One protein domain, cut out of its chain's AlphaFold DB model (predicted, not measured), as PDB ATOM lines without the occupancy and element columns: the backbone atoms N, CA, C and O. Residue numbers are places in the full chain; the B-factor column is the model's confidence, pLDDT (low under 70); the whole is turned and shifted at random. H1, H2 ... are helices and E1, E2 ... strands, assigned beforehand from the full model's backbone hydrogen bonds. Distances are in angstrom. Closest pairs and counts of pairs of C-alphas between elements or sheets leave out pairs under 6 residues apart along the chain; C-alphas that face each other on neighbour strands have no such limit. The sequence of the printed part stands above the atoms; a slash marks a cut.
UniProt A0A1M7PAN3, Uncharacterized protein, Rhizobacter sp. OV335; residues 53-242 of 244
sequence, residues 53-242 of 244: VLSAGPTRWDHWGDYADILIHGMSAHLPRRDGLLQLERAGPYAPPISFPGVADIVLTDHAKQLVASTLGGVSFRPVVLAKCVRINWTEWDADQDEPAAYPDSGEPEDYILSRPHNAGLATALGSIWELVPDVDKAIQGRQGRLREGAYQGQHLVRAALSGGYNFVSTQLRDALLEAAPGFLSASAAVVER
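AT A GLANCE: This is residues 53 to 242 of the 244 residues of an uncharacterized protein of Rhizobacter sp. OV335 (UniProt A0A1M7PAN3). A small three-stranded sheet, E3 E6 E4, with H2 over one face, bends from E4 into E5, which pairs with E2 toward one end of the domain; H1, H3 and H4 pack round that second pair. A separate strand pair, E1 and E8, lies along one side with H5 packed on it, and H5 packs on H2; loops, the short strand E7 and the tail make the other end. The printed part has 190 residues with five named helices and eight named strands, in the order E1 H1 E2 E3 H2 E4 E5 H3 H4 E6 E7 H5 E8. The sheets E3 E6 E4 and E1 E8 are antiparallel, E2 E5 is parallel, and the class is mixed, helices and strands, with under half of the residues in named elements. The whole is compact, with a radius of gyration of the C-alphas of 16.8 A and spans of 49 by 33 by 30 A.

IN THESE COORDINATES: The sheet holds E3, residues 107 to 109, E6, residues 177 to 181 and 12.6 A long, and E4, residues 124 to 127 and 10.6 A long. H2, residues 110 to 119, is 14.5 A long. E5, residues 129 to 135, is the longest strand by residues at 17.4 A, and E2, residues 87 to 92, is 15.5 A long. H1 is residues 66 to 73, H3 residues 159 to 162 and H4 residues 168 to 174. E1 is residues 53 to 56, beginning at C-alpha 53 (36.035, 48.754, 13.120); E8 is residues 233 to 237, 13.4 A long, ending at C-alpha 237 (39.694, 49.825, 8.067). H5, residues 219 to 228, is 14.2 A long and begins at C-alpha 219 (45.865, 45.746, 14.057). E7 is residues 205 to 207.

HOW THE PARTS SIT: E6 is the inner strand between the edge strands E3 and E4, with N 108 and O 178 2.8 A apart and N 179 and O 126 2.8 A apart, both within hydrogen-bond range. E3, H2 and E4 form a split strand-helix-strand unit, two strands of one sheet that are not neighbours, with a helix between them along the chain and E6 between them in the sheet, and its crossover is right-handed. H2 is on one face of this sheet, two layers, at a height over the sheet of 9.6 A; it lies over E6 and runs along the strands, at 4 degrees to E6 on the local plane. H2 and H5 touch, closest at the C-alphas of Ala 112 and Ala 228, 5.2 A, at a steep tilt of 40 degrees, opposite ways. The closest C-alphas of H5 and E8 are those of Leu 226 and Leu 233, 6.6 A apart. E1 and E8 are antiparallel, with N 55 and O 234 3.0 A apart. E4 runs on into E5 across one residue at 60 degrees. E2 and E5 are parallel at 20 degrees, with N 90 and O 132 2.9 A apart. The closest C-alphas of E5 and H4 are those of Cys 133 and Ala 171, 5.5 A; of H1 and E2, those of Leu 71 and Ala 91, 5.6 A; of E2 and H3, those of Arg 90 and Ile 161, 6.2 A. H1 and H3 are close but not clearly touching, at 7.4 A between the C-alphas of Leu 71 and Tyr 160. E7 pairs with no named strand. In H2, H4 and H5 every O i to N i+4 pair is within hydrogen-bond range, in H1 3 of 4 are, and H3 is too short for such a pair.

THE WHOLE: The two C-alphas farthest apart are those of Gly 169 and Arg 242, 51.5 A. The printed part has no cut. The links H1 to E2, E2 to E3, E5 to H3, E6 to E7 and E7 to H5 are long. The mean pLDDT of the printed part is 94.6, and no printed residue is under 70.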
ATOM      1  N   VAL A  53      37.337  48.920  12.478       94.56
ATOM      2  CA  VAL A  53      36.035  48.754  13.120       94.56
ATOM      3  C   VAL A  53      35.696  47.272  13.084       94.56
ATOM      4  O   VAL A  53      35.663  46.674  12.004       94.56
ATOM      5  N   LEU A  54      35.486  46.689  14.263       93.12
ATOM      6  CA  LEU A  54      35.118  45.284  14.412       93.12
ATOM      7  C   LEU A  54      33.599  45.101  14.305       93.12
ATOM      8  O   LEU A  54      32.844  45.843  14.934       93.12
ATOM      9  N   SER A  55      33.171  44.078  13.570       89.31
ATOM     10  CA  SER A  55      31.780  43.622  13.503       89.31
ATOM     11  C   SER A  55      31.710  42.094  13.457       89.31
ATOM     12  O   SER A  55      32.727  41.418  13.258       89.31
ATOM     13  N   ALA A  56      30.501  41.548  13.599       90.31
ATOM     14  CA  ALA A  56      30.247  40.151  13.270       90.31
ATOM     15  C   ALA A  56      30.701  39.857  11.830       90.31
ATOM     16  O   ALA A  56      30.586  40.705  10.936       90.31
ATOM     17  N   GLY A  57      31.314  38.687  11.642       88.50
ATOM     18  CA  GLY A  57      31.611  38.155  10.315       88.50
ATOM     19  C   GLY A  57      30.349  37.589   9.666       88.50
ATOM     20  O   GLY A  57      29.415  37.250  10.392       88.50
ATOM     21  N   PRO A  58      30.320  37.468   8.329       89.50
ATOM     22  CA  PRO A  58      29.185  36.866   7.658       89.50
ATOM     23  C   PRO A  58      29.047  35.400   8.059       89.50
ATOM     24  O   PRO A  58      30.041  34.671   8.161       89.50
ATOM     25  N   THR A  59      27.817  34.955   8.248       90.31
ATOM     26  CA  THR A  59      27.488  33.567   8.544       90.31
ATOM     27  C   THR A  59      26.593  32.988   7.460       90.31
ATOM     28  O   THR A  59      25.933  33.690   6.699       90.31
ATOM     29  N   ARG A  60      26.533  31.658   7.395       92.31
ATOM     30  CA  ARG A  60      25.621  30.970   6.473       92.31
ATOM     31  C   ARG A  60      24.138  31.123   6.838       92.31
ATOM     32  O   ARG A  60      23.325  30.507   6.175       92.31
ATOM     33  N   TRP A  61      23.809  31.839   7.913       94.19
ATOM     34  CA  TRP A  61      22.439  32.074   8.374       94.19
ATOM     35  C   TRP A  61      22.012  33.537   8.216       94.19
ATOM     36  O   TRP A  61      20.897  33.878   8.592       94.19
ATOM     37  N   ASP A  62      22.873  34.405   7.670       92.25
ATOM     38  CA  ASP A  62      22.628  35.853   7.603       92.25
ATOM     39  C   ASP A  62      21.335  36.209   6.848       92.25
ATOM     40  O   ASP A  62      20.725  37.244   7.109       92.25
ATOM     41  N   HIS A  63      20.880  35.356   5.927       94.69
ATOM     42  CA  HIS A  63      19.627  35.552   5.194       94.69
ATOM     43  C   HIS A  63      18.372  35.407   6.064       94.69
ATOM     44  O   HIS A  63      17.326  35.915   5.674       94.69
ATOM     45  N   TRP A  64      18.464  34.807   7.256       97.12
ATOM     46  CA  TRP A  64      17.379  34.823   8.247       97.12
ATOM     47  C   TRP A  64      17.291  36.152   9.021       97.12
ATOM     48  O   TRP A  64      16.382  36.324   9.837       97.12
ATOM     49  N   GLY A  65      18.220  37.088   8.793       96.00
ATOM     50  CA  GLY A  65      18.237  38.411   9.419       96.00
ATOM     51  C   GLY A  65      18.306  38.348  10.945       96.00
ATOM     52  O   GLY A  65      19.019  37.519  11.515       96.00
ATOM     53  N   ASP A  66      17.516  39.189  11.613       96.25
ATOM     54  CA  ASP A  66      17.516  39.347  13.075       96.25
ATOM     55  C   ASP A  66      17.251  38.025  13.831       96.25
ATOM     56  O   ASP A  66      17.720  37.824  14.955       96.25
ATOM     57  N   TYR A  67      16.552  37.072  13.200       97.75
ATOM     58  CA  TYR A  67      16.345  35.731  13.749       97.75
ATOM     59  C   TYR A  67      17.635  34.909  13.829       97.75
ATOM     60  O   TYR A  67      17.799  34.143  14.777       97.75
ATOM     61  N   ALA A  68      18.560  35.049  12.876       96.88
ATOM     62  CA  ALA A  68      19.884  34.444  13.000       96.88
ATOM     63  C   ALA A  68      20.726  35.175  14.045       96.88
ATOM     64  O   ALA A  68      21.335  34.515  14.893       96.88
ATOM     65  N   ASP A  69      20.708  36.510  14.044       96.00
ATOM     66  CA  ASP A  69      21.498  37.322  14.972       96.00
ATOM     67  C   ASP A  69      21.218  36.946  16.427       96.00
ATOM     68  O   ASP A  69      22.142  36.665  17.196       96.00
ATOM     69  N   ILE A  70      19.944  36.833  16.806       97.62
ATOM     70  CA  ILE A  70      19.574  36.477  18.178       97.62
ATOM     71  C   ILE A  70      19.962  35.034  18.552       97.62
ATOM     72  O   ILE A  70      20.336  34.766  19.699       97.62
ATOM     73  N   LEU A  71      19.919  34.092  17.602       97.69
ATOM     74  CA  LEU A  71      20.295  32.691  17.827       97.69
ATOM     75  C   LEU A  71      21.815  32.536  17.989       97.69
ATOM     76  O   LEU A  71      22.275  31.800  18.872       97.69
ATOM     77  N   ILE A  72      22.588  33.256  17.174       96.69
ATOM     78  CA  ILE A  72      24.055  33.228  17.158       96.69
ATOM     79  C   ILE A  72      24.616  34.013  18.347       96.69
ATOM     80  O   ILE A  72      25.447  33.502  19.117       96.69
ATOM     81  N   HIS A  73      24.183  35.265  18.486       97.12
ATOM     82  CA  HIS A  73      24.800  36.241  19.369       97.12
ATOM     83  C   HIS A  73      24.124  36.344  20.732       97.12
ATOM     84  O   HIS A  73      24.832  36.566  21.719       97.12
ATOM     85  N   GLY A  74      22.817  36.095  20.812       97.56
ATOM     86  CA  GLY A  74      22.016  36.393  21.996       97.56
ATOM     87  C   GLY A  74      21.797  37.895  22.170       97.56
ATOM     88  O   GLY A  74      21.998  38.671  21.242       97.56
ATOM     89  N   MET A  75      21.403  38.304  23.375       97.50
ATOM     90  CA  MET A  75      21.153  39.702  23.718       97.50
ATOM     91  C   MET A  75      21.749  40.092  25.075       97.50
ATOM     92  O   MET A  75      21.695  39.324  26.040       97.50
ATOM     93  N   SER A  76      22.304  41.300  25.159       96.19
ATOM     94  CA  SER A  76      22.860  41.890  26.385       96.19
ATOM     95  C   SER A  76      22.179  43.193  26.810       96.19
ATOM     96  O   SER A  76      22.395  43.660  27.926       96.19
ATOM     97  N   ALA A  77      21.354  43.783  25.941       91.19
ATOM     98  CA  ALA A  77      20.725  45.083  26.175       91.19
ATOM     99  C   ALA A  77      19.376  45.009  26.916       91.19
ATOM    100  O   ALA A  77      18.914  46.028  27.427       91.19
ATOM    101  N   HIS A  78      18.748  43.829  26.995       93.50
ATOM    102  CA  HIS A  78      17.449  43.655  27.658       93.50
ATOM    103  C   HIS A  78      17.539  43.811  29.186       93.50
ATOM    104  O   HIS A  78      16.623  44.335  29.819       93.50
ATOM    105  N   LEU A  79      18.667  43.418  29.783       94.94
ATOM    106  CA  LEU A  79      18.905  43.529  31.219       94.94
ATOM    107  C   LEU A  79      20.012  44.549  31.517       94.94
ATOM    108  O   LEU A  79      21.025  44.588  30.817       94.94
ATOM    109  N   PRO A  80      19.889  45.344  32.596       94.81
ATOM    110  CA  PRO A  80      20.983  46.203  33.029       94.81
ATOM    111  C   PRO A  80      22.177  45.357  33.480       94.81
ATOM    112  O   PRO A  80      22.046  44.177  33.802       94.81
ATOM    113  N   ARG A  81      23.357  45.968  33.589       94.44
ATOM    114  CA  ARG A  81      24.504  45.306  34.226       94.44
ATOM    115  C   ARG A  81      24.190  44.940  35.678       94.44
ATOM    116  O   ARG A  81      23.556  45.718  36.389       94.44
ATOM    117  N   ARG A  82      24.701  43.796  36.139       96.00
ATOM    118  CA  ARG A  82      24.616  43.351  37.539       96.00
ATOM    119  C   ARG A  82      25.989  43.470  38.179       96.00
ATOM    120  O   ARG A  82      26.933  42.859  37.694       96.00
ATOM    121  N   ASP A  83      26.114  44.301  39.211       95.50
ATOM    122  CA  ASP A  83      27.396  44.585  39.879       95.50
ATOM    123  C   ASP A  83      28.500  45.042  38.900       95.50
ATOM    124  O   ASP A  83      29.669  44.685  39.012       95.50
ATOM    125  N   GLY A  84      28.111  45.815  37.877       93.38
ATOM    126  CA  GLY A  84      29.008  46.286  36.814       93.38
ATOM    127  C   GLY A  84      29.355  45.245  35.738       93.38
ATOM    128  O   GLY A  84      30.032  45.585  34.761       93.38
ATOM    129  N   LEU A  85      28.868  44.008  35.864       96.75
ATOM    130  CA  LEU A  85      29.070  42.927  34.900       96.75
ATOM    131  C   LEU A  85      27.959  42.896  33.854       96.75
ATOM    132  O   LEU A  85      26.789  43.135  34.163       96.75
ATOM    133  N   LEU A  86      28.334  42.584  32.614       96.88
ATOM    134  CA  LEU A  86      27.386  42.364  31.530       96.88
ATOM    135  C   LEU A  86      26.485  41.167  31.856       96.88
ATOM    136  O   LEU A  86      26.976  40.139  32.328       96.88
ATOM    137  N   GLN A  87      25.184  41.302  31.602       97.94
ATOM    138  CA  GLN A  87      24.251  40.179  31.632       97.94
ATOM    139  C   GLN A  87      23.984  39.716  30.200       97.94
ATOM    140  O   GLN A  87      23.844  40.544  29.306       97.94
ATOM    141  N   LEU A  88      23.952  38.402  29.986       98.38
ATOM    142  CA  LEU A  88      23.733  37.780  28.685       98.38
ATOM    143  C   LEU A  88      22.556  36.815  28.741       98.38
ATOM    144  O   LEU A  88      22.453  35.972  29.640       98.38
ATOM    145  N   GLU A  89      21.710  36.916  27.728       98.44
ATOM    146  CA  GLU A  89      20.613  36.006  27.449       98.44
ATOM    147  C   GLU A  89      20.840  35.396  26.064       98.44
ATOM    148  O   GLU A  89      21.020  36.127  25.095       98.44
ATOM    149  N   ARG A  90      20.903  34.066  25.943       98.06
ATOM    150  CA  ARG A  90      21.245  33.411  24.667       98.06
ATOM    151  C   ARG A  90      20.609  32.040  24.473       98.06
ATOM    152  O   ARG A  90      20.234  31.361  25.434       98.06
ATOM    153  N   ALA A  91      20.595  31.591  23.222       97.81
ATOM    154  CA  ALA A  91      20.403  30.190  22.879       97.81
ATOM    155  C   ALA A  91      21.685  29.366  23.133       97.81
ATOM    156  O   ALA A  91      22.809  29.872  23.042       97.81
ATOM    157  N   GLY A  92      21.500  28.087  23.459       96.06
ATOM    158  CA  GLY A  92      22.527  27.046  23.509       96.06
ATOM    159  C   GLY A  92      21.959  25.706  23.008       96.06
ATOM    160  O   GLY A  92      20.750  25.601  22.795       96.06
ATOM    161  N   PRO A  93      22.778  24.650  22.853       96.12
ATOM    162  CA  PRO A  93      24.102  24.456  23.458       96.12
ATOM    163  C   PRO A  93      25.258  25.141  22.744       96.12
ATOM    164  O   PRO A  93      26.336  25.240  23.318       96.12
ATOM    165  N   TYR A  94      25.066  25.581  21.506       95.50
ATOM    166  CA  TYR A  94      26.144  26.195  20.754       95.50
ATOM    167  C   TYR A  94      26.396  27.644  21.196       95.50
ATOM    168  O   TYR A  94      25.462  28.436  21.352       95.50
ATOM    169  N   ALA A  95      27.674  27.986  21.363       95.31
ATOM    170  CA  ALA A  95      28.155  29.348  21.517       95.31
ATOM    171  C   ALA A  95      29.349  29.583  20.586       95.31
ATOM    172  O   ALA A  95      30.336  28.850  20.704       95.31
ATOM    173  N   PRO A  96      29.292  30.575  19.676       95.88
ATOM    174  CA  PRO A  96      30.437  30.875  18.834       95.88
ATOM    175  C   PRO A  96      31.596  31.390  19.703       95.88
ATOM    176  O   PRO A  96      31.346  31.979  20.760       95.88
ATOM    177  N   PRO A  97      32.860  31.202  19.277       97.25
ATOM    178  CA  PRO A  97      34.022  31.641  20.046       97.25
ATOM    179  C   PRO A  97      33.982  33.130  20.407       97.25
ATOM    180  O   PRO A  97      34.440  33.499  21.486       97.25
ATOM    181  N   ILE A  98      33.407  33.957  19.524       97.38
ATOM    182  CA  ILE A  98      33.158  35.386  19.724       97.38
ATOM    183  C   ILE A  98      31.732  35.712  19.261       97.38
ATOM    184  O   ILE A  98      31.275  35.179  18.250       97.38
ATOM    185  N   SER A  99      31.014  36.563  19.999       96.38
ATOM    186  CA  SER A  99      29.655  36.994  19.654       96.38
ATOM    187  C   SER A  99      29.389  38.461  20.020       96.38
ATOM    188  O   SER A  99      30.120  39.046  20.823       96.38
ATOM    189  N   PHE A 100      28.344  39.044  19.417       96.06
ATOM    190  CA  PHE A 100      27.995  40.466  19.516       96.06
ATOM    191  C   PHE A 100      26.555  40.652  20.027       96.06
ATOM    192  O   PHE A 100      25.673  41.022  19.262       96.06
ATOM    193  N   PRO A 101      26.274  40.353  21.309       95.88
ATOM    194  CA  PRO A 101      24.912  40.325  21.860       95.88
ATOM    195  C   PRO A 101      24.260  41.709  22.019       95.88
ATOM    196  O   PRO A 101      23.161  41.841  22.547       95.88
ATOM    197  N   GLY A 102      24.936  42.782  21.642       90.88
ATOM    198  CA  GLY A 102      24.405  44.128  21.763       90.88
ATOM    199  C   GLY A 102      25.097  45.048  20.780       90.88
ATOM    200  O   GLY A 102      26.001  44.637  20.060       90.88
ATOM    201  N   VAL A 103      24.716  46.326  20.801       86.12
ATOM    202  CA  VAL A 103      25.201  47.331  19.838       86.12
ATOM    203  C   VAL A 103      26.730  47.378  19.740       86.12
ATOM    204  O   VAL A 103      27.274  47.583  18.659       86.12
ATOM    205  N   ALA A 104      27.433  47.221  20.863       90.12
ATOM    206  CA  ALA A 104      28.892  47.317  20.903       90.12
ATOM    207  C   ALA A 104      29.555  46.298  21.838       90.12
ATOM    208  O   ALA A 104      30.765  46.380  22.054       90.12
ATOM    209  N   ASP A 105      28.796  45.383  22.436       95.50
ATOM    210  CA  ASP A 105      29.356  44.407  23.368       95.50
ATOM    211  C   ASP A 105      30.012  43.260  22.600       95.50
ATOM    212  O   ASP A 105      29.458  42.755  21.627       95.50
ATOM    213  N   ILE A 106      31.194  42.849  23.054       97.06
ATOM    214  CA  ILE A 106      31.945  41.729  22.486       97.06
ATOM    215  C   ILE A 106      32.104  40.700  23.592       97.06
ATOM    216  O   ILE A 106      32.702  40.993  24.635       97.06
ATOM    217  N   VAL A 107      31.586  39.495  23.368       97.94
ATOM    218  CA  VAL A 107      31.728  38.388  24.313       97.94
ATOM    219  C   VAL A 107      32.487  37.228  23.692       97.94
ATOM    220  O   VAL A 107      32.384  36.971  22.497       97.94
ATOM    221  N   LEU A 108      33.265  36.536  24.514       98.56
ATOM    222  CA  LEU A 108      34.139  35.440  24.131       98.56
ATOM    223  C   LEU A 108      33.852  34.219  24.995       98.56
ATOM    224  O   LEU A 108      33.584  34.340  26.194       98.56
ATOM    225  N   THR A 109      33.980  33.033  24.409       98.19
ATOM    226  CA  THR A 109      34.118  31.806  25.202       98.19
ATOM    227  C   THR A 109      35.448  31.818  25.952       98.19
ATOM    228  O   THR A 109      36.387  32.520  25.563       98.19
ATOM    229  N   ASP A 110      35.562  31.029  27.025       98.12
ATOM    230  CA  ASP A 110      36.812  30.943  27.788       98.12
ATOM    231  C   ASP A 110      38.016  30.605  26.897       98.12
ATOM    232  O   ASP A 110      39.025  31.305  26.940       98.12
ATOM    233  N   HIS A 111      37.874  29.619  26.007       97.38
ATOM    234  CA  HIS A 111      38.936  29.223  25.082       97.38
ATOM    235  C   HIS A 111      39.413  30.387  24.197       97.38
ATOM    236  O   HIS A 111      40.611  30.670  24.153       97.38
ATOM    237  N   ALA A 112      38.491  31.111  23.547       98.00
ATOM    238  CA  ALA A 112      38.843  32.256  22.706       98.00
ATOM    239  C   ALA A 112      39.509  33.375  23.517       98.00
ATOM    240  O   ALA A 112      40.521  33.938  23.097       98.00
ATOM    241  N   LYS A 113      38.997  33.653  24.724       98.25
ATOM    242  CA  LYS A 113      39.604  34.616  25.645       98.25
ATOM    243  C   LYS A 113      41.041  34.226  26.011       98.25
ATOM    244  O   LYS A 113      41.896  35.109  26.081       98.25
ATOM    245  N   GLN A 114      41.331  32.945  26.260       98.06
ATOM    246  CA  GLN A 114      42.693  32.517  26.606       98.06
ATOM    247  C   GLN A 114      43.661  32.679  25.434       98.06
ATOM    248  O   GLN A 114      44.773  33.157  25.652       98.06
ATOM    249  N   LEU A 115      43.235  32.358  24.208       97.69
ATOM    250  CA  LEU A 115      44.048  32.581  23.009       97.69
ATOM    251  C   LEU A 115      44.420  34.062  22.869       97.69
ATOM    252  O   LEU A 115      45.604  34.392  22.853       97.69
ATOM    253  N   VAL A 116      43.432  34.964  22.910       97.88
ATOM    254  CA  VAL A 116      43.678  36.414  22.805       97.88
ATOM    255  C   VAL A 116      44.604  36.908  23.921       97.88
ATOM    256  O   VAL A 116      45.562  37.629  23.649       97.88
ATOM    257  N   ALA A 117      44.358  36.498  25.170       97.00
ATOM    258  CA  ALA A 117      45.167  36.915  26.317       97.00
ATOM    259  C   ALA A 117      46.612  36.382  26.276       97.00
ATOM    260  O   ALA A 117      47.509  37.012  26.834       97.00
ATOM    261  N   SER A 118      46.843  35.230  25.640       96.12
ATOM    262  CA  SER A 118      48.186  34.663  25.467       96.12
ATOM    263  C   SER A 118      48.993  35.365  24.370       96.12
ATOM    264  O   SER A 118      50.218  35.429  24.459       96.12
ATOM    265  N   THR A 119      48.307  35.931  23.373       94.25
ATOM    266  CA  THR A 119      48.922  36.622  22.232       94.25
ATOM    267  C   THR A 119      49.172  38.100  22.518       94.25
ATOM    268  O   THR A 119      50.174  38.657  22.065       94.25
ATOM    269  N   LEU A 120      48.278  38.755  23.266       93.94
ATOM    270  CA  LEU A 120      48.275  40.208  23.415       93.94
ATOM    271  C   LEU A 120      48.107  40.644  24.875       93.94
ATOM    272  O   LEU A 120      47.127  40.311  25.537       93.94
ATOM    273  N   GLY A 121      49.057  41.442  25.370       92.31
ATOM    274  CA  GLY A 121      48.929  42.147  26.648       92.31
ATOM    275  C   GLY A 121      48.123  43.444  26.513       92.31
ATOM    276  O   GLY A 121      47.879  43.920  25.413       92.31
ATOM    277  N   GLY A 122      47.715  44.045  27.634       91.38
ATOM    278  CA  GLY A 122      47.015  45.340  27.618       91.38
ATOM    279  C   GLY A 122      45.553  45.282  27.158       91.38
ATOM    280  O   GLY A 122      44.955  46.320  26.900       91.38
ATOM    281  N   VAL A 123      44.969  44.084  27.072       96.12
ATOM    282  CA  VAL A 123      43.529  43.864  26.888       96.12
ATOM    283  C   VAL A 123      42.889  43.443  28.207       96.12
ATOM    284  O   VAL A 123      43.494  42.723  29.003       96.12
ATOM    285  N   SER A 124      41.662  43.899  28.446       97.19
ATOM    286  CA  SER A 124      40.930  43.627  29.683       97.19
ATOM    287  C   SER A 124      39.736  42.719  29.427       97.19
ATOM    288  O   SER A 124      39.022  42.880  28.442       97.19
ATOM    289  N   PHE A 125      39.485  41.797  30.355       98.31
ATOM    290  CA  PHE A 125      38.339  40.893  30.304       98.31
ATOM    291  C   PHE A 125      37.560  40.933  31.613       98.31
ATOM    292  O   PHE A 125      38.150  41.071  32.689       98.31
ATOM    293  N   ARG A 126      36.239  40.771  31.536       98.12
ATOM    294  CA  ARG A 126      35.365  40.612  32.708       98.12
ATOM    295  C   ARG A 126      34.447  39.410  32.537       98.12
ATOM    296  O   ARG A 126      34.052  39.123  31.413       98.12
ATOM    297  N   PRO A 127      34.095  38.704  33.621       98.31
ATOM    298  CA  PRO A 127      33.114  37.636  33.529       98.31
ATOM    299  C   PRO A 127      31.747  38.200  33.125       98.31
ATOM    300  O   PRO A 127      31.338  39.264  33.595       98.31
ATOM    301  N   VAL A 128      31.034  37.462  32.279       98.25
ATOM    302  CA  VAL A 128      29.645  37.738  31.908       98.25
ATOM    303  C   VAL A 128      28.720  36.917  32.794       98.25
ATOM    304  O   VAL A 128      28.933  35.727  33.027       98.25
ATOM    305  N   VAL A 129      27.656  37.548  33.275       97.44
ATOM    306  CA  VAL A 129      26.564  36.864  33.958       97.44
ATOM    307  C   VAL A 129      25.645  36.255  32.907       97.44
ATOM    308  O   VAL A 129      24.922  36.969  32.219       97.44
ATOM    309  N   LEU A 130      25.622  34.930  32.811       96.69
ATOM    310  CA  LEU A 130      24.661  34.229  31.964       96.69
ATOM    311  C   LEU A 130      23.286  34.205  32.650       96.69
ATOM    312  O   LEU A 130      22.945  33.263  33.366       96.69
ATOM    313  N   ALA A 131      22.516  35.278  32.474       97.31
ATOM    314  CA  ALA A 131      21.198  35.453  33.081       97.31
ATOM    315  C   ALA A 131      20.188  34.453  32.506       97.31
ATOM    316  O   ALA A 131      19.402  33.848  33.241       97.31
ATOM    317  N   LYS A 132      20.255  34.214  31.192       98.06
ATOM    318  CA  LYS A 132      19.363  33.280  30.509       98.06
ATOM    319  C   LYS A 132      20.090  32.421  29.486       98.06
ATOM    320  O   LYS A 132      20.793  32.923  28.618       98.06
ATOM    321  N   CYS A 133      19.895  31.111  29.579       98.12
ATOM    322  CA  CYS A 133      20.337  30.168  28.563       98.12
ATOM    323  C   CYS A 133      19.195  29.214  28.244       98.12
ATOM    324  O   CYS A 133      18.711  28.521  29.139       98.12
ATOM    325  N   VAL A 134      18.746  29.193  26.994       98.19
ATOM    326  CA  VAL A 134      17.639  28.336  26.556       98.19
ATOM    327  C   VAL A 134      18.147  27.261  25.610       98.19
ATOM    328  O   VAL A 134      19.108  27.468  24.871       98.19
ATOM    329  N   ARG A 135      17.504  26.094  25.633       97.75
ATOM    330  CA  ARG A 135      17.852  24.998  24.728       97.75
ATOM    331  C   ARG A 135      17.148  25.186  23.389       97.75
ATOM    332  O   ARG A 135      15.932  25.034  23.327       97.75
ATOM    333  N   ILE A 136      17.925  25.461  22.346       97.00
ATOM    334  CA  ILE A 136      17.499  25.481  20.945       97.00
ATOM    335  C   ILE A 136      18.662  24.943  20.110       97.00
ATOM    336  O   ILE A 136      19.710  25.577  20.014       97.00
ATOM    337  N   ASN A 137      18.478  23.784  19.482       96.25
ATOM    338  CA  ASN A 137      19.487  23.181  18.609       96.25
ATOM    339  C   ASN A 137      19.440  23.792  17.197       96.25
ATOM    340  O   ASN A 137      19.366  23.081  16.201       96.25
ATOM    341  N   TRP A 138      19.442  25.119  17.097       96.06
ATOM    342  CA  TRP A 138      19.264  25.814  15.819       96.06
ATOM    343  C   TRP A 138      20.406  25.567  14.827       96.06
ATOM    344  O   TRP A 138      20.223  25.696  13.624       96.06
ATOM    345  N   THR A 139      21.577  25.141  15.304       95.12
ATOM    346  CA  THR A 139      22.699  24.748  14.440       95.12
ATOM    347  C   THR A 139      22.417  23.491  13.614       95.12
ATOM    348  O   THR A 139      23.149  23.223  12.663       95.12
ATOM    349  N   GLU A 140      21.404  22.709  14.001       96.19
ATOM    350  CA  GLU A 140      20.922  21.524  13.277       96.19
ATOM    351  C   GLU A 140      19.855  21.880  12.229       96.19
ATOM    352  O   GLU A 140      19.451  21.015  11.456       96.19
ATOM    353  N   TRP A 141      19.381  23.131  12.200       96.69
ATOM    354  CA  TRP A 141      18.438  23.591  11.187       96.69
ATOM    355  C   TRP A 141      19.137  23.738   9.837       96.69
ATOM    356  O   TRP A 141      20.324  24.070   9.765       96.69
ATOM    357  N   ASP A 142      18.386  23.474   8.771       96.62
ATOM    358  CA  ASP A 142      18.886  23.555   7.406       96.62
ATOM    359  C   ASP A 142      19.155  25.014   7.026       96.62
ATOM    360  O   ASP A 142      18.228  25.792   6.830       96.62
ATOM    361  N   ALA A 143      20.436  25.374   6.957       94.12
ATOM    362  CA  ALA A 143      20.878  26.727   6.645       94.12
ATOM    363  C   ALA A 143      20.605  27.119   5.186       94.12
ATOM    364  O   ALA A 143      20.616  28.303   4.889       94.12
ATOM    365  N   ASP A 144      20.350  26.164   4.288       95.81
ATOM    366  CA  ASP A 144      20.098  26.467   2.875       95.81
ATOM    367  C   ASP A 144      18.631  26.876   2.616       95.81
ATOM    368  O   ASP A 144      18.281  27.239   1.494       95.81
ATOM    369  N   GLN A 145      17.768  26.833   3.639       96.44
ATOM    370  CA  GLN A 145      16.388  27.319   3.558       96.44
ATOM    371  C   GLN A 145      16.322  28.835   3.739       96.44
ATOM    372  O   GLN A 145      17.004  29.384   4.604       96.44
ATOM    373  N   ASP A 146      15.419  29.487   3.003       95.88
ATOM    374  CA  ASP A 146      15.178  30.935   3.098       95.88
ATOM    375  C   ASP A 146      14.713  31.375   4.501       95.88
ATOM    376  O   ASP A 146      14.899  32.528   4.884       95.88
ATOM    377  N   GLU A 147      14.144  30.455   5.285       96.50
ATOM    378  CA  GLU A 147      13.578  30.712   6.609       96.50
ATOM    379  C   GLU A 147      14.112  29.726   7.667       96.50
ATOM    380  O   GLU A 147      14.423  28.573   7.340       96.50
ATOM    381  N   PRO A 148      14.199  30.132   8.952       97.31
ATOM    382  CA  PRO A 148      14.512  29.221  10.044       97.31
ATOM    383  C   PRO A 148      13.441  28.131  10.182       97.31
ATOM    384  O   PRO A 148      12.267  28.332   9.888       97.31
ATOM    385  N   ALA A 149      13.830  26.975  10.726       97.56
ATOM    386  CA  ALA A 149      12.938  25.818  10.840       97.56
ATOM    387  C   ALA A 149      11.677  26.063  11.697       97.56
ATOM    388  O   ALA A 149      10.700  25.323  11.577       97.56
ATOM    389  N   ALA A 150      11.703  27.050  12.595       96.69
ATOM    390  CA  ALA A 150      10.552  27.443  13.397       96.69
ATOM    391  C   ALA A 150      10.705  28.883  13.882       96.69
ATOM    392  O   ALA A 150      11.712  29.181  14.508       96.69
ATOM    393  N   TYR A 151       9.684  29.718  13.699       97.38
ATOM    394  CA  TYR A 151       9.614  31.055  14.291       97.38
ATOM    395  C   TYR A 151       9.054  31.026  15.727       97.38
ATOM    396  O   TYR A 151       8.319  30.100  16.084       97.38
ATOM    397  N   PRO A 152       9.369  32.023  16.573       97.06
ATOM    398  CA  PRO A 152       8.626  32.275  17.807       97.06
ATOM    399  C   PRO A 152       7.165  32.645  17.509       97.06
ATOM    400  O   PRO A 152       6.894  33.327  16.525       97.06
ATOM    401  N   ASP A 153       6.232  32.259  18.386       95.38
ATOM    402  CA  ASP A 153       4.788  32.507  18.192       95.38
ATOM    403  C   ASP A 153       4.434  33.999  18.060       95.38
ATOM    404  O   ASP A 153       3.442  34.352  17.424       95.38
ATOM    405  N   SER A 154       5.227  34.879  18.672       96.38
ATOM    406  CA  SER A 154       5.059  36.334  18.597       96.38
ATOM    407  C   SER A 154       5.528  36.941  17.276       96.38
ATOM    408  O   SER A 154       5.104  38.044  16.947       96.38
ATOM    409  N   GLY A 155       6.402  36.248  16.540       95.81
ATOM    410  CA  GLY A 155       7.145  36.816  15.415       95.81
ATOM    411  C   GLY A 155       8.304  37.738  15.815       95.81
ATOM    412  O   GLY A 155       8.921  38.323  14.938       95.81
ATOM    413  N   GLU A 156       8.631  37.872  17.103       97.12
ATOM    414  CA  GLU A 156       9.779  38.676  17.549       97.12
ATOM    415  C   GLU A 156      11.012  37.772  17.755       97.12
ATOM    416  O   GLU A 156      10.917  36.778  18.487       97.12
ATOM    417  N   PRO A 157      12.178  38.065  17.150       97.56
ATOM    418  CA  PRO A 157      13.386  37.245  17.279       97.56
ATOM    419  C   PRO A 157      13.797  36.952  18.731       97.56
ATOM    420  O   PRO A 157      14.137  35.815  19.078       97.56
ATOM    421  N   GLU A 158      13.723  37.950  19.613       97.88
ATOM    422  CA  GLU A 158      14.069  37.857  21.035       97.88
ATOM    423  C   GLU A 158      13.288  36.759  21.760       97.88
ATOM    424  O   GLU A 158      13.805  36.130  22.694       97.88
ATOM    425  N   ASP A 159      12.075  36.448  21.296       98.00
ATOM    426  CA  ASP A 159      11.229  35.412  21.876       98.00
ATOM    427  C   ASP A 159      11.700  33.992  21.573       98.00
ATOM    428  O   ASP A 159      11.206  33.046  22.198       98.00
ATOM    429  N   TYR A 160      12.739  33.793  20.753       97.94
ATOM    430  CA  TYR A 160      13.506  32.550  20.840       97.94
ATOM    431  C   TYR A 160      13.993  32.314  22.273       97.94
ATOM    432  O   TYR A 160      13.883  31.208  22.808       97.94
ATOM    433  N   ILE A 161      14.468  33.363  22.935       98.19
ATOM    434  CA  ILE A 161      15.052  33.285  24.267       98.19
ATOM    435  C   ILE A 161      14.023  33.641  25.341       98.19
ATOM    436  O   ILE A 161      13.871  32.886  26.305       98.19
ATOM    437  N   LEU A 162      13.304  34.757  25.207       97.56
ATOM    438  CA  LEU A 162      12.488  35.301  26.299       97.56
ATOM    439  C   LEU A 162      11.317  34.392  26.685       97.56
ATOM    440  O   LEU A 162      11.103  34.172  27.881       97.56
ATOM    441  N   SER A 163      10.651  33.772  25.710       96.38
ATOM    442  CA  SER A 163       9.481  32.908  25.936       96.38
ATOM    443  C   SER A 163       9.796  31.555  26.599       96.38
ATOM    444  O   SER A 163       8.901  30.887  27.119       96.38
ATOM    445  N   ARG A 164      11.065  31.123  26.611       95.81
ATOM    446  CA  ARG A 164      11.475  29.786  27.082       95.81
ATOM    447  C   ARG A 164      12.075  29.832  28.492       95.81
ATOM    448  O   ARG A 164      12.665  30.839  28.874       95.81
ATOM    449  N   PRO A 165      11.972  28.770  29.310       96.81
ATOM    450  CA  PRO A 165      12.572  28.757  30.646       96.81
ATOM    451  C   PRO A 165      14.109  28.692  30.594       96.81
ATOM    452  O   PRO A 165      14.688  28.061  29.709       96.81
ATOM    453  N   HIS A 166      14.776  29.307  31.579       98.06
ATOM    454  CA  HIS A 166      16.228  29.184  31.758       98.06
ATOM    455  C   HIS A 166      16.619  27.721  32.032       98.06
ATOM    456  O   HIS A 166      16.032  27.057  32.887       98.06
ATOM    457  N   ASN A 167      17.660  27.237  31.359       98.00
ATOM    458  CA  ASN A 167      18.237  25.913  31.551       98.00
ATOM    459  C   ASN A 167      19.600  26.014  32.257       98.00
ATOM    460  O   ASN A 167      20.631  26.230  31.621       98.00
ATOM    461  N   ALA A 168      19.607  25.814  33.578       96.50
ATOM    462  CA  ALA A 168      20.810  25.963  34.404       96.50
ATOM    463  C   ALA A 168      21.903  24.927  34.086       96.50
ATOM    464  O   ALA A 168      23.095  25.235  34.147       96.50
ATOM    465  N   GLY A 169      21.511  23.706  33.707       97.25
ATOM    466  CA  GLY A 169      22.457  22.667  33.297       97.25
ATOM    467  C   GLY A 169      23.180  23.043  32.004       97.25
ATOM    468  O   GLY A 169      24.394  22.893  31.907       97.25
ATOM    469  N   LEU A 170      22.448  23.608  31.042       96.25
ATOM    470  CA  LEU A 170      23.008  24.124  29.795       96.25
ATOM    471  C   LEU A 170      23.912  25.336  30.031       96.25
ATOM    472  O   LEU A 170      25.011  25.385  29.490       96.25
ATOM    473  N   ALA A 171      23.476  26.270  30.879       96.12
ATOM    474  CA  ALA A 171      24.273  27.426  31.279       96.12
ATOM    475  C   ALA A 171      25.606  27.003  31.917       96.12
ATOM    476  O   ALA A 171      26.651  27.559  31.598       96.12
ATOM    477  N   THR A 172      25.579  25.975  32.769       96.25
ATOM    478  CA  THR A 172      26.786  25.401  33.383       96.25
ATOM    479  C   THR A 172      27.674  24.719  32.340       96.25
ATOM    480  O   THR A 172      28.889  24.895  32.363       96.25
ATOM    481  N   ALA A 173      27.082  23.964  31.409       95.75
ATOM    482  CA  ALA A 173      27.810  23.242  30.367       95.75
ATOM    483  C   ALA A 173      28.483  24.165  29.335       95.75
ATOM    484  O   ALA A 173      29.550  23.825  28.834       95.75
ATOM    485  N   LEU A 174      27.894  25.332  29.043       94.75
ATOM    486  CA  LEU A 174      28.520  26.372  28.216       94.75
ATOM    487  C   LEU A 174      29.813  26.923  28.833       94.75
ATOM    488  O   LEU A 174      30.676  27.421  28.112       94.75
ATOM    489  N   GLY A 175      29.954  26.824  30.155       95.19
ATOM    490  CA  GLY A 175      31.114  27.317  30.877       95.19
ATOM    491  C   GLY A 175      31.166  28.842  30.961       95.19
ATOM    492  O   GLY A 175      30.159  29.545  30.857       95.19
ATOM    493  N   SER A 176      32.363  29.361  31.220       97.38
ATOM    494  CA  SER A 176      32.580  30.793  31.408       97.38
ATOM    495  C   SER A 176      32.547  31.557  30.083       97.38
ATOM    496  O   SER A 176      33.192  31.177  29.105       97.38
ATOM    497  N   ILE A 177      31.824  32.676  30.092       98.31
ATOM    498  CA  ILE A 177      31.773  33.660  29.008       98.31
ATOM    499  C   ILE A 177      32.377  34.963  29.530       98.31
ATOM    500  O   ILE A 177      32.178  35.335  30.691       98.31
ATOM    501  N   TRP A 178      33.122  35.649  28.672       98.75
ATOM    502  CA  TRP A 178      33.916  36.819  29.022       98.75
ATOM    503  C   TRP A 178      33.572  38.002  28.130       98.75
ATOM    504  O   TRP A 178      33.516  37.868  26.918       98.75
ATOM    505  N   GLU A 179      33.388  39.173  28.720       98.25
ATOM    506  CA  GLU A 179      33.318  40.448  28.018       98.25
ATOM    507  C   GLU A 179      34.746  40.898  27.704       98.25
ATOM    508  O   GLU A 179      35.582  40.947  28.612       98.25
ATOM    509  N   LEU A 180      35.018  41.263  26.450       97.88
ATOM    510  CA  LEU A 180      36.217  42.018  26.095       97.88
ATOM    511  C   LEU A 180      35.960  43.497  26.382       97.88
ATOM    512  O   LEU A 180      35.162  44.149  25.710       97.88
ATOM    513  N   VAL A 181      36.614  44.009  27.421       96.81
ATOM    514  CA  VAL A 181      36.329  45.332  27.974       96.81
ATOM    515  C   VAL A 181      37.102  46.394  27.191       96.81
ATOM    516  O   VAL A 181      38.333  46.336  27.155       96.81
ATOM    517  N   PRO A 182      36.407  47.378  26.601       96.38
ATOM    518  CA  PRO A 182      37.045  48.462  25.876       96.38
ATOM    519  C   PRO A 182      37.511  49.567  26.818       96.38
ATOM    520  O   PRO A 182      36.872  49.849  27.839       96.38
ATOM    521  N   ASP A 183      38.546  50.282  26.395       96.62
ATOM    522  CA  ASP A 183      38.795  51.624  26.901       96.62
ATOM    523  C   ASP A 183      37.698  52.575  26.406       96.62
ATOM    524  O   ASP A 183      37.186  52.459  25.287       96.62
ATOM    525  N   VAL A 184      37.315  53.531  27.252       95.94
ATOM    526  CA  VAL A 184      36.283  54.515  26.919       95.94
ATOM    527  C   VAL A 184      36.918  55.884  26.790       95.94
ATOM    528  O   VAL A 184      37.366  56.461  27.779       95.94
ATOM    529  N   ASP A 185      36.881  56.423  25.578       95.81
ATOM    530  CA  ASP A 185      37.300  57.786  25.290       95.81
ATOM    531  C   ASP A 185      36.234  58.470  24.433       95.81
ATOM    532  O   ASP A 185      36.085  58.193  23.245       95.81
ATOM    533  N   LYS A 186      35.495  59.405  25.033       94.31
ATOM    534  CA  LYS A 186      34.411  60.139  24.361       94.31
ATOM    535  C   LYS A 186      34.888  60.931  23.141       94.31
ATOM    536  O   LYS A 186      34.064  61.279  22.299       94.31
ATOM    537  N   ALA A 187      36.180  61.246  23.055       94.56
ATOM    538  CA  ALA A 187      36.762  61.979  21.944       94.56
ATOM    539  C   ALA A 187      37.200  61.073  20.785       94.56
ATOM    540  O   ALA A 187      37.492  61.608  19.719       94.56
ATOM    541  N   ILE A 188      37.218  59.740  20.945       95.12
ATOM    542  CA  ILE A 188      37.727  58.819  19.913       95.12
ATOM    543  C   ILE A 188      36.881  58.803  18.639       95.12
ATOM    544  O   ILE A 188      37.392  58.538  17.554       95.12
ATOM    545  N   GLN A 189      35.585  59.097  18.760       93.56
ATOM    546  CA  GLN A 189      34.641  59.046  17.651       93.56
ATOM    547  C   GLN A 189      34.177  60.452  17.275       93.56
ATOM    548  O   GLN A 189      33.593  61.181  18.077       93.56
ATOM    549  N   GLY A 190      34.441  60.816  16.028       90.44
ATOM    550  CA  GLY A 190      34.000  62.042  15.393       90.44
ATOM    551  C   GLY A 190      32.642  61.911  14.710       90.44
ATOM    552  O   GLY A 190      31.808  61.057  15.037       90.44
ATOM    553  N   ARG A 191      32.390  62.804  13.752       86.81
ATOM    554  CA  ARG A 191      31.099  62.856  13.055       86.81
ATOM    555  C   ARG A 191      30.930  61.621  12.175       86.81
ATOM    556  O   ARG A 191      31.892  61.108  11.612       86.81
ATOM    557  N   GLN A 192      29.687  61.151  12.050       86.19
ATOM    558  CA  GLN A 192      29.331  59.994  11.213       86.19
ATOM    559  C   GLN A 192      30.110  58.710  11.556       86.19
ATOM    560  O   GLN A 192      30.278  57.848  10.703       86.19
ATOM    561  N   GLY A 193      30.606  58.574  12.791       87.00
ATOM    562  CA  GLY A 193      31.330  57.370  13.201       87.00
ATOM    563  C   GLY A 193      32.806  57.329  12.835       87.00
ATOM    564  O   GLY A 193      33.448  56.309  13.059       87.00
ATOM    565  N   ARG A 194      33.355  58.411  12.277       90.75
ATOM    566  CA  ARG A 194      34.768  58.462  11.899       90.75
ATOM    567  C   ARG A 194      35.659  58.432  13.135       90.75
ATOM    568  O   ARG A 194      35.318  58.993  14.173       90.75
ATOM    569  N   LEU A 195      36.814  57.801  13.008       92.56
ATOM    570  CA  LEU A 195      37.839  57.794  14.042       92.56
ATOM    571  C   LEU A 195      38.524  59.163  14.108       92.56
ATOM    572  O   LEU A 195      38.962  59.676  13.079       92.56
ATOM    573  N   ARG A 196      38.708  59.708  15.310       93.38
ATOM    574  CA  ARG A 196      39.573  60.866  15.558       93.38
ATOM    575  C   ARG A 196      40.963  60.399  15.961       93.38
ATOM    576  O   ARG A 196      41.195  60.019  17.105       93.38
ATOM    577  N   GLU A 197      41.893  60.437  15.012       89.12
ATOM    578  CA  GLU A 197      43.257  59.925  15.205       89.12
ATOM    579  C   GLU A 197      44.000  60.641  16.346       89.12
ATOM    580  O   GLU A 197      44.713  59.994  17.104       89.12
ATOM    581  N   GLY A 198      43.771  61.946  16.541       89.75
ATOM    582  CA  GLY A 198      44.385  62.716  17.631       89.75
ATOM    583  C   GLY A 198      43.954  62.292  19.042       89.75
ATOM    584  O   GLY A 198      44.674  62.560  20.001       89.75
ATOM    585  N   ALA A 199      42.809  61.615  19.180       91.69
ATOM    586  CA  ALA A 199      42.327  61.076  20.452       91.69
ATOM    587  C   ALA A 199      42.835  59.649  20.727       91.69
ATOM    588  O   ALA A 199      42.694  59.142  21.837       91.69
ATOM    589  N   TYR A 200      43.435  58.983  19.738       92.44
ATOM    590  CA  TYR A 200      43.964  57.637  19.911       92.44
ATOM    591  C   TYR A 200      45.276  57.654  20.710       92.44
ATOM    592  O   TYR A 200      46.227  58.351  20.362       92.44
ATOM    593  N   GLN A 201      45.349  56.847  21.769       92.81
ATOM    594  CA  GLN A 201      46.473  56.810  22.715       92.81
ATOM    595  C   GLN A 201      47.211  55.462  22.709       92.81
ATOM    596  O   GLN A 201      47.981  55.169  23.622       92.81
ATOM    597  N   GLY A 202      46.999  54.633  21.681       92.56
ATOM    598  CA  GLY A 202      47.635  53.317  21.569       92.56
ATOM    599  C   GLY A 202      46.843  52.167  22.195       92.56
ATOM    600  O   GLY A 202      47.420  51.112  22.439       92.56
ATOM    601  N   GLN A 203      45.549  52.359  22.467       94.31
ATOM    602  CA  GLN A 203      44.673  51.327  23.027       94.31
ATOM    603  C   GLN A 203      44.453  50.165  22.047       94.31
ATOM    604  O   GLN A 203      44.351  50.354  20.835       94.31
ATOM    605  N   HIS A 204      44.297  48.947  22.563       96.19
ATOM    606  CA  HIS A 204      43.989  47.798  21.708       96.19
ATOM    607  C   HIS A 204      42.524  47.747  21.278       96.19
ATOM    608  O   HIS A 204      42.260  47.368  20.137       96.19
ATOM    609  N   LEU A 205      41.616  48.162  22.163       96.62
ATOM    610  CA  LEU A 205      40.183  48.305  21.926       96.62
ATOM    611  C   LEU A 205      39.700  49.587  22.608       96.62
ATOM    612  O   LEU A 205      39.842  49.728  23.821       96.62
ATOM    613  N   VAL A 206      39.089  50.488  21.844       96.12
ATOM    614  CA  VAL A 206      38.557  51.752  22.361       96.12
ATOM    615  C   VAL A 206      37.228  52.103  21.697       96.12
ATOM    616  O   VAL A 206      37.024  51.852  20.508       96.12
ATOM    617  N   ARG A 207      36.315  52.699  22.469       94.81
ATOM    618  CA  ARG A 207      35.021  53.205  21.984       94.81
ATOM    619  C   ARG A 207      34.620  54.507  22.675       94.81
ATOM    620  O   ARG A 207      35.148  54.859  23.728       94.81
ATOM    621  N   ALA A 208      33.650  55.210  22.094       94.12
ATOM    622  CA  ALA A 208      33.200  56.504  22.608       94.12
ATOM    623  C   ALA A 208      32.350  56.415  23.888       94.12
ATOM    624  O   ALA A 208      32.352  57.341  24.701       94.12
ATOM    625  N   ALA A 209      31.613  55.318  24.081       90.31
ATOM    626  CA  ALA A 209      30.748  55.111  25.240       90.31
ATOM    627  C   ALA A 209      30.595  53.621  25.567       90.31
ATOM    628  O   ALA A 209      30.775  52.774  24.706       90.31
ATOM    629  N   LEU A 210      30.213  53.281  26.803       82.69
ATOM    630  CA  LEU A 210      29.992  51.875  27.182       82.69
ATOM    631  C   LEU A 210      28.769  51.229  26.515       82.69
ATOM    632  O   LEU A 210      28.710  50.012  26.411       82.69
ATOM    633  N   SER A 211      27.786  52.021  26.102       78.38
ATOM    634  CA  SER A 211      26.519  51.533  25.550       78.38
ATOM    635  C   SER A 211      26.370  51.828  24.055       78.38
ATOM    636  O   SER A 211      25.254  51.836  23.547       78.38
ATOM    637  N   GLY A 212      27.462  52.145  23.354       82.62
ATOM    638  CA  GLY A 212      27.413  52.441  21.925       82.62
ATOM    639  C   GLY A 212      28.700  53.033  21.360       82.62
ATOM    640  O   GLY A 212      29.703  53.200  22.055       82.62
ATOM    641  N   GLY A 213      28.640  53.387  20.078       88.44
ATOM    642  CA  GLY A 213      29.809  53.771  19.294       88.44
ATOM    643  C   GLY A 213      30.495  52.566  18.654       88.44
ATOM    644  O   GLY A 213      30.130  51.419  18.900       88.44
ATOM    645  N   TYR A 214      31.478  52.844  17.806       93.19
ATOM    646  CA  TYR A 214      32.222  51.811  17.099       93.19
ATOM    647  C   TYR A 214      33.322  51.226  17.982       93.19
ATOM    648  O   TYR A 214      34.003  51.946  18.714       93.19
ATOM    649  N   ASN A 215      33.514  49.912  17.872       95.38
ATOM    650  CA  ASN A 215      34.647  49.215  18.463       95.38
ATOM    651  C   ASN A 215      35.873  49.417  17.571       95.38
ATOM    652  O   ASN A 215      36.086  48.659  16.620       95.38
ATOM    653  N   PHE A 216      36.662  50.452  17.865       96.06
ATOM    654  CA  PHE A 216      37.933  50.673  17.189       96.06
ATOM    655  C   PHE A 216      38.990  49.748  17.783       96.06
ATOM    656  O   PHE A 216      39.265  49.795  18.984       96.06
ATOM    657  N   VAL A 217      39.587  48.912  16.939       96.44
ATOM    658  CA  VAL A 217      40.583  47.922  17.340       96.44
ATOM    659  C   VAL A 217      41.911  48.139  16.635       96.44
ATOM    660  O   VAL A 217      41.975  48.439  15.440       96.44
ATOM    661  N   SER A 218      42.990  47.961  17.389       95.69
ATOM    662  CA  SER A 218      44.348  47.903  16.847       95.69
ATOM    663  C   SER A 218      44.519  46.736  15.871       95.69
ATOM    664  O   SER A 218      43.813  45.729  15.959       95.69
ATOM    665  N   THR A 219      45.500  46.843  14.971       94.94
ATOM    666  CA  THR A 219      45.865  45.746  14.057       94.94
ATOM    667  C   THR A 219      46.197  44.468  14.839       94.94
ATOM    668  O   THR A 219      45.717  43.394  14.495       94.94
ATOM    669  N   GLN A 220      46.940  44.594  15.942       95.25
ATOM    670  CA  GLN A 220      47.339  43.474  16.793       95.25
ATOM    671  C   GLN A 220      46.137  42.767  17.421       95.25
ATOM    672  O   GLN A 220      46.075  41.541  17.417       95.25
ATOM    673  N   LEU A 221      45.170  43.529  17.948       96.75
ATOM    674  CA  LEU A 221      43.968  42.931  18.525       96.75
ATOM    675  C   LEU A 221      43.099  42.281  17.452       96.75
ATOM    676  O   LEU A 221      42.619  41.175  17.666       96.75
ATOM    677  N   ARG A 222      42.921  42.935  16.299       95.94
ATOM    678  CA  ARG A 222      42.213  42.340  15.161       95.94
ATOM    679  C   ARG A 222      42.802  40.973  14.813       95.94
ATOM    680  O   ARG A 222      42.052  40.012  14.693       95.94
ATOM    681  N   ASP A 223      44.121  40.891  14.672       95.31
ATOM    682  CA  ASP A 223      44.800  39.653  14.277       95.31
ATOM    683  C   ASP A 223      44.653  38.564  15.339       95.31
ATOM    684  O   ASP A 223      44.286  37.440  15.006       95.31
ATOM    685  N   ALA A 224      44.822  38.914  16.618       96.56
ATOM    686  CA  ALA A 224      44.610  37.980  17.721       96.56
ATOM    687  C   ALA A 224      43.162  37.454  17.777       96.56
ATOM    688  O   ALA A 224      42.937  36.278  18.056       96.56
ATOM    689  N   LEU A 225      42.171  38.307  17.498       96.56
ATOM    690  CA  LEU A 225      40.762  37.911  17.464       96.56
ATOM    691  C   LEU A 225      40.444  37.017  16.253       96.56
ATOM    692  O   LEU A 225      39.728  36.029  16.405       96.56
ATOM    693  N   LEU A 226      40.991  37.326  15.072       94.56
ATOM    694  CA  LEU A 226      40.830  36.506  13.864       94.56
ATOM    695  C   LEU A 226      41.483  35.129  14.007       94.56
ATOM    696  O   LEU A 226      40.936  34.143  13.519       94.56
ATOM    697  N   GLU A 227      42.625  35.052  14.689       94.56
ATOM    698  CA  GLU A 227      43.277  33.784  15.017       94.56
ATOM    699  C   GLU A 227      42.446  32.970  16.020       94.56
ATOM    700  O   GLU A 227      42.255  31.767  15.838       94.56
ATOM    701  N   ALA A 228      41.898  33.622  17.051       95.19
ATOM    702  CA  ALA A 228      41.083  32.961  18.070       95.19
ATOM    703  C   ALA A 228      39.710  32.493  17.555       95.19
ATOM    704  O   ALA A 228      39.133  31.554  18.113       95.19
ATOM    705  N   ALA A 229      39.169  33.143  16.520       92.75
ATOM    706  CA  ALA A 229      37.854  32.839  15.961       92.75
ATOM    707  C   ALA A 229      37.802  33.046  14.433       92.75
ATOM    708  O   ALA A 229      37.147  33.978  13.947       92.75
ATOM    709  N   PRO A 230      38.455  32.169  13.649       89.31
ATOM    710  CA  PRO A 230      38.485  32.298  12.200       89.31
ATOM    711  C   PRO A 230      37.066  32.234  11.627       89.31
ATOM    712  O   PRO A 230      36.312  31.314  11.934       89.31
ATOM    713  N   GLY A 231      36.701  33.211  10.795       85.81
ATOM    714  CA  GLY A 231      35.395  33.255  10.126       85.81
ATOM    715  C   GLY A 231      34.225  33.776  10.969       85.81
ATOM    716  O   GLY A 231      33.136  33.914  10.430       85.81
ATOM    717  N   PHE A 232      34.427  34.122  12.246       85.88
ATOM    718  CA  PHE A 232      33.367  34.691  13.102       85.88
ATOM    719  C   PHE A 232      33.383  36.223  13.172       85.88
ATOM    720  O   PHE A 232      32.548  36.832  13.841       85.88
ATOM    721  N   LEU A 233      34.348  36.856  12.506       88.88
ATOM    722  CA  LEU A 233      34.612  38.284  12.609       88.88
ATOM    723  C   LEU A 233      34.849  38.910  11.247       88.88
ATOM    724  O   LEU A 233      35.486  38.317  10.376       88.88
ATOM    725  N   SER A 234      34.409  40.156  11.119       85.88
ATOM    726  CA  SER A 234      34.815  41.058  10.052       85.88
ATOM    727  C   SER A 234      35.479  42.291  10.657       85.88
ATOM    728  O   SER A 234      35.135  42.748  11.750       85.88
ATOM    729  N   ALA A 235      36.472  42.820   9.951       86.62
ATOM    730  CA  ALA A 235      37.189  44.018  10.351       86.62
ATOM    731  C   ALA A 235      37.399  44.905   9.127       86.62
ATOM    732  O   ALA A 235      38.082  44.525   8.175       86.62
ATOM    733  N   SER A 236      36.833  46.107   9.169       87.81
ATOM    734  CA  SER A 236      37.004  47.113   8.119       87.81
ATOM    735  C   SER A 236      37.956  48.203   8.591       87.81
ATOM    736  O   SER A 236      37.981  48.537   9.773       87.81
ATOM    737  N   ALA A 237      38.792  48.736   7.699       88.75
ATOM    738  CA  ALA A 237      39.694  49.825   8.067       88.75
ATOM    739  C   ALA A 237      38.876  51.044   8.524       88.75
ATOM    740  O   ALA A 237      37.948  51.472   7.837       88.75
ATOM    741  N   ALA A 238      39.219  51.601   9.685       83.50
ATOM    742  CA  ALA A 238      38.520  52.750  10.232       83.50
ATOM    743  C   ALA A 238      38.742  53.978   9.343       83.50
ATOM    744  O   ALA A 238      39.867  54.308   8.956       83.50
ATOM    745  N   VAL A 239      37.658  54.690   9.044       85.31
ATOM    746  CA  VAL A 239      37.735  55.939   8.291       85.31
ATOM    747  C   VAL A 239      38.140  57.064   9.240       85.31
ATOM    748  O   VAL A 239      37.436  57.356  10.206       85.31
ATOM    749  N   VAL A 240      39.265  57.715   8.946       83.81
ATOM    750  CA  VAL A 240      39.840  58.763   9.798       83.81
ATOM    751  C   VAL A 240      39.211  60.132   9.502       83.81
ATOM    752  O   VAL A 240      39.034  60.532   8.344       83.81
ATOM    753  N   GLU A 241      38.856  60.859  10.557       84.06
ATOM    754  CA  GLU A 241      38.637  62.307  10.585       84.06
ATOM    755  C   GLU A 241      39.962  62.955  11.002       84.06
ATOM    756  O   GLU A 241      40.485  62.670  12.078       84.06
ATOM    757  N   ARG A 242      40.542  63.769  10.114       77.12
ATOM    758  CA  ARG A 242      41.757  64.529  10.413       77.12
ATOM    759  C   ARG A 242      41.341  65.891  10.940       77.12
ATOM    760  O   ARG A 242      40.554  66.572  10.279       77.12
TER     761      ARG A 242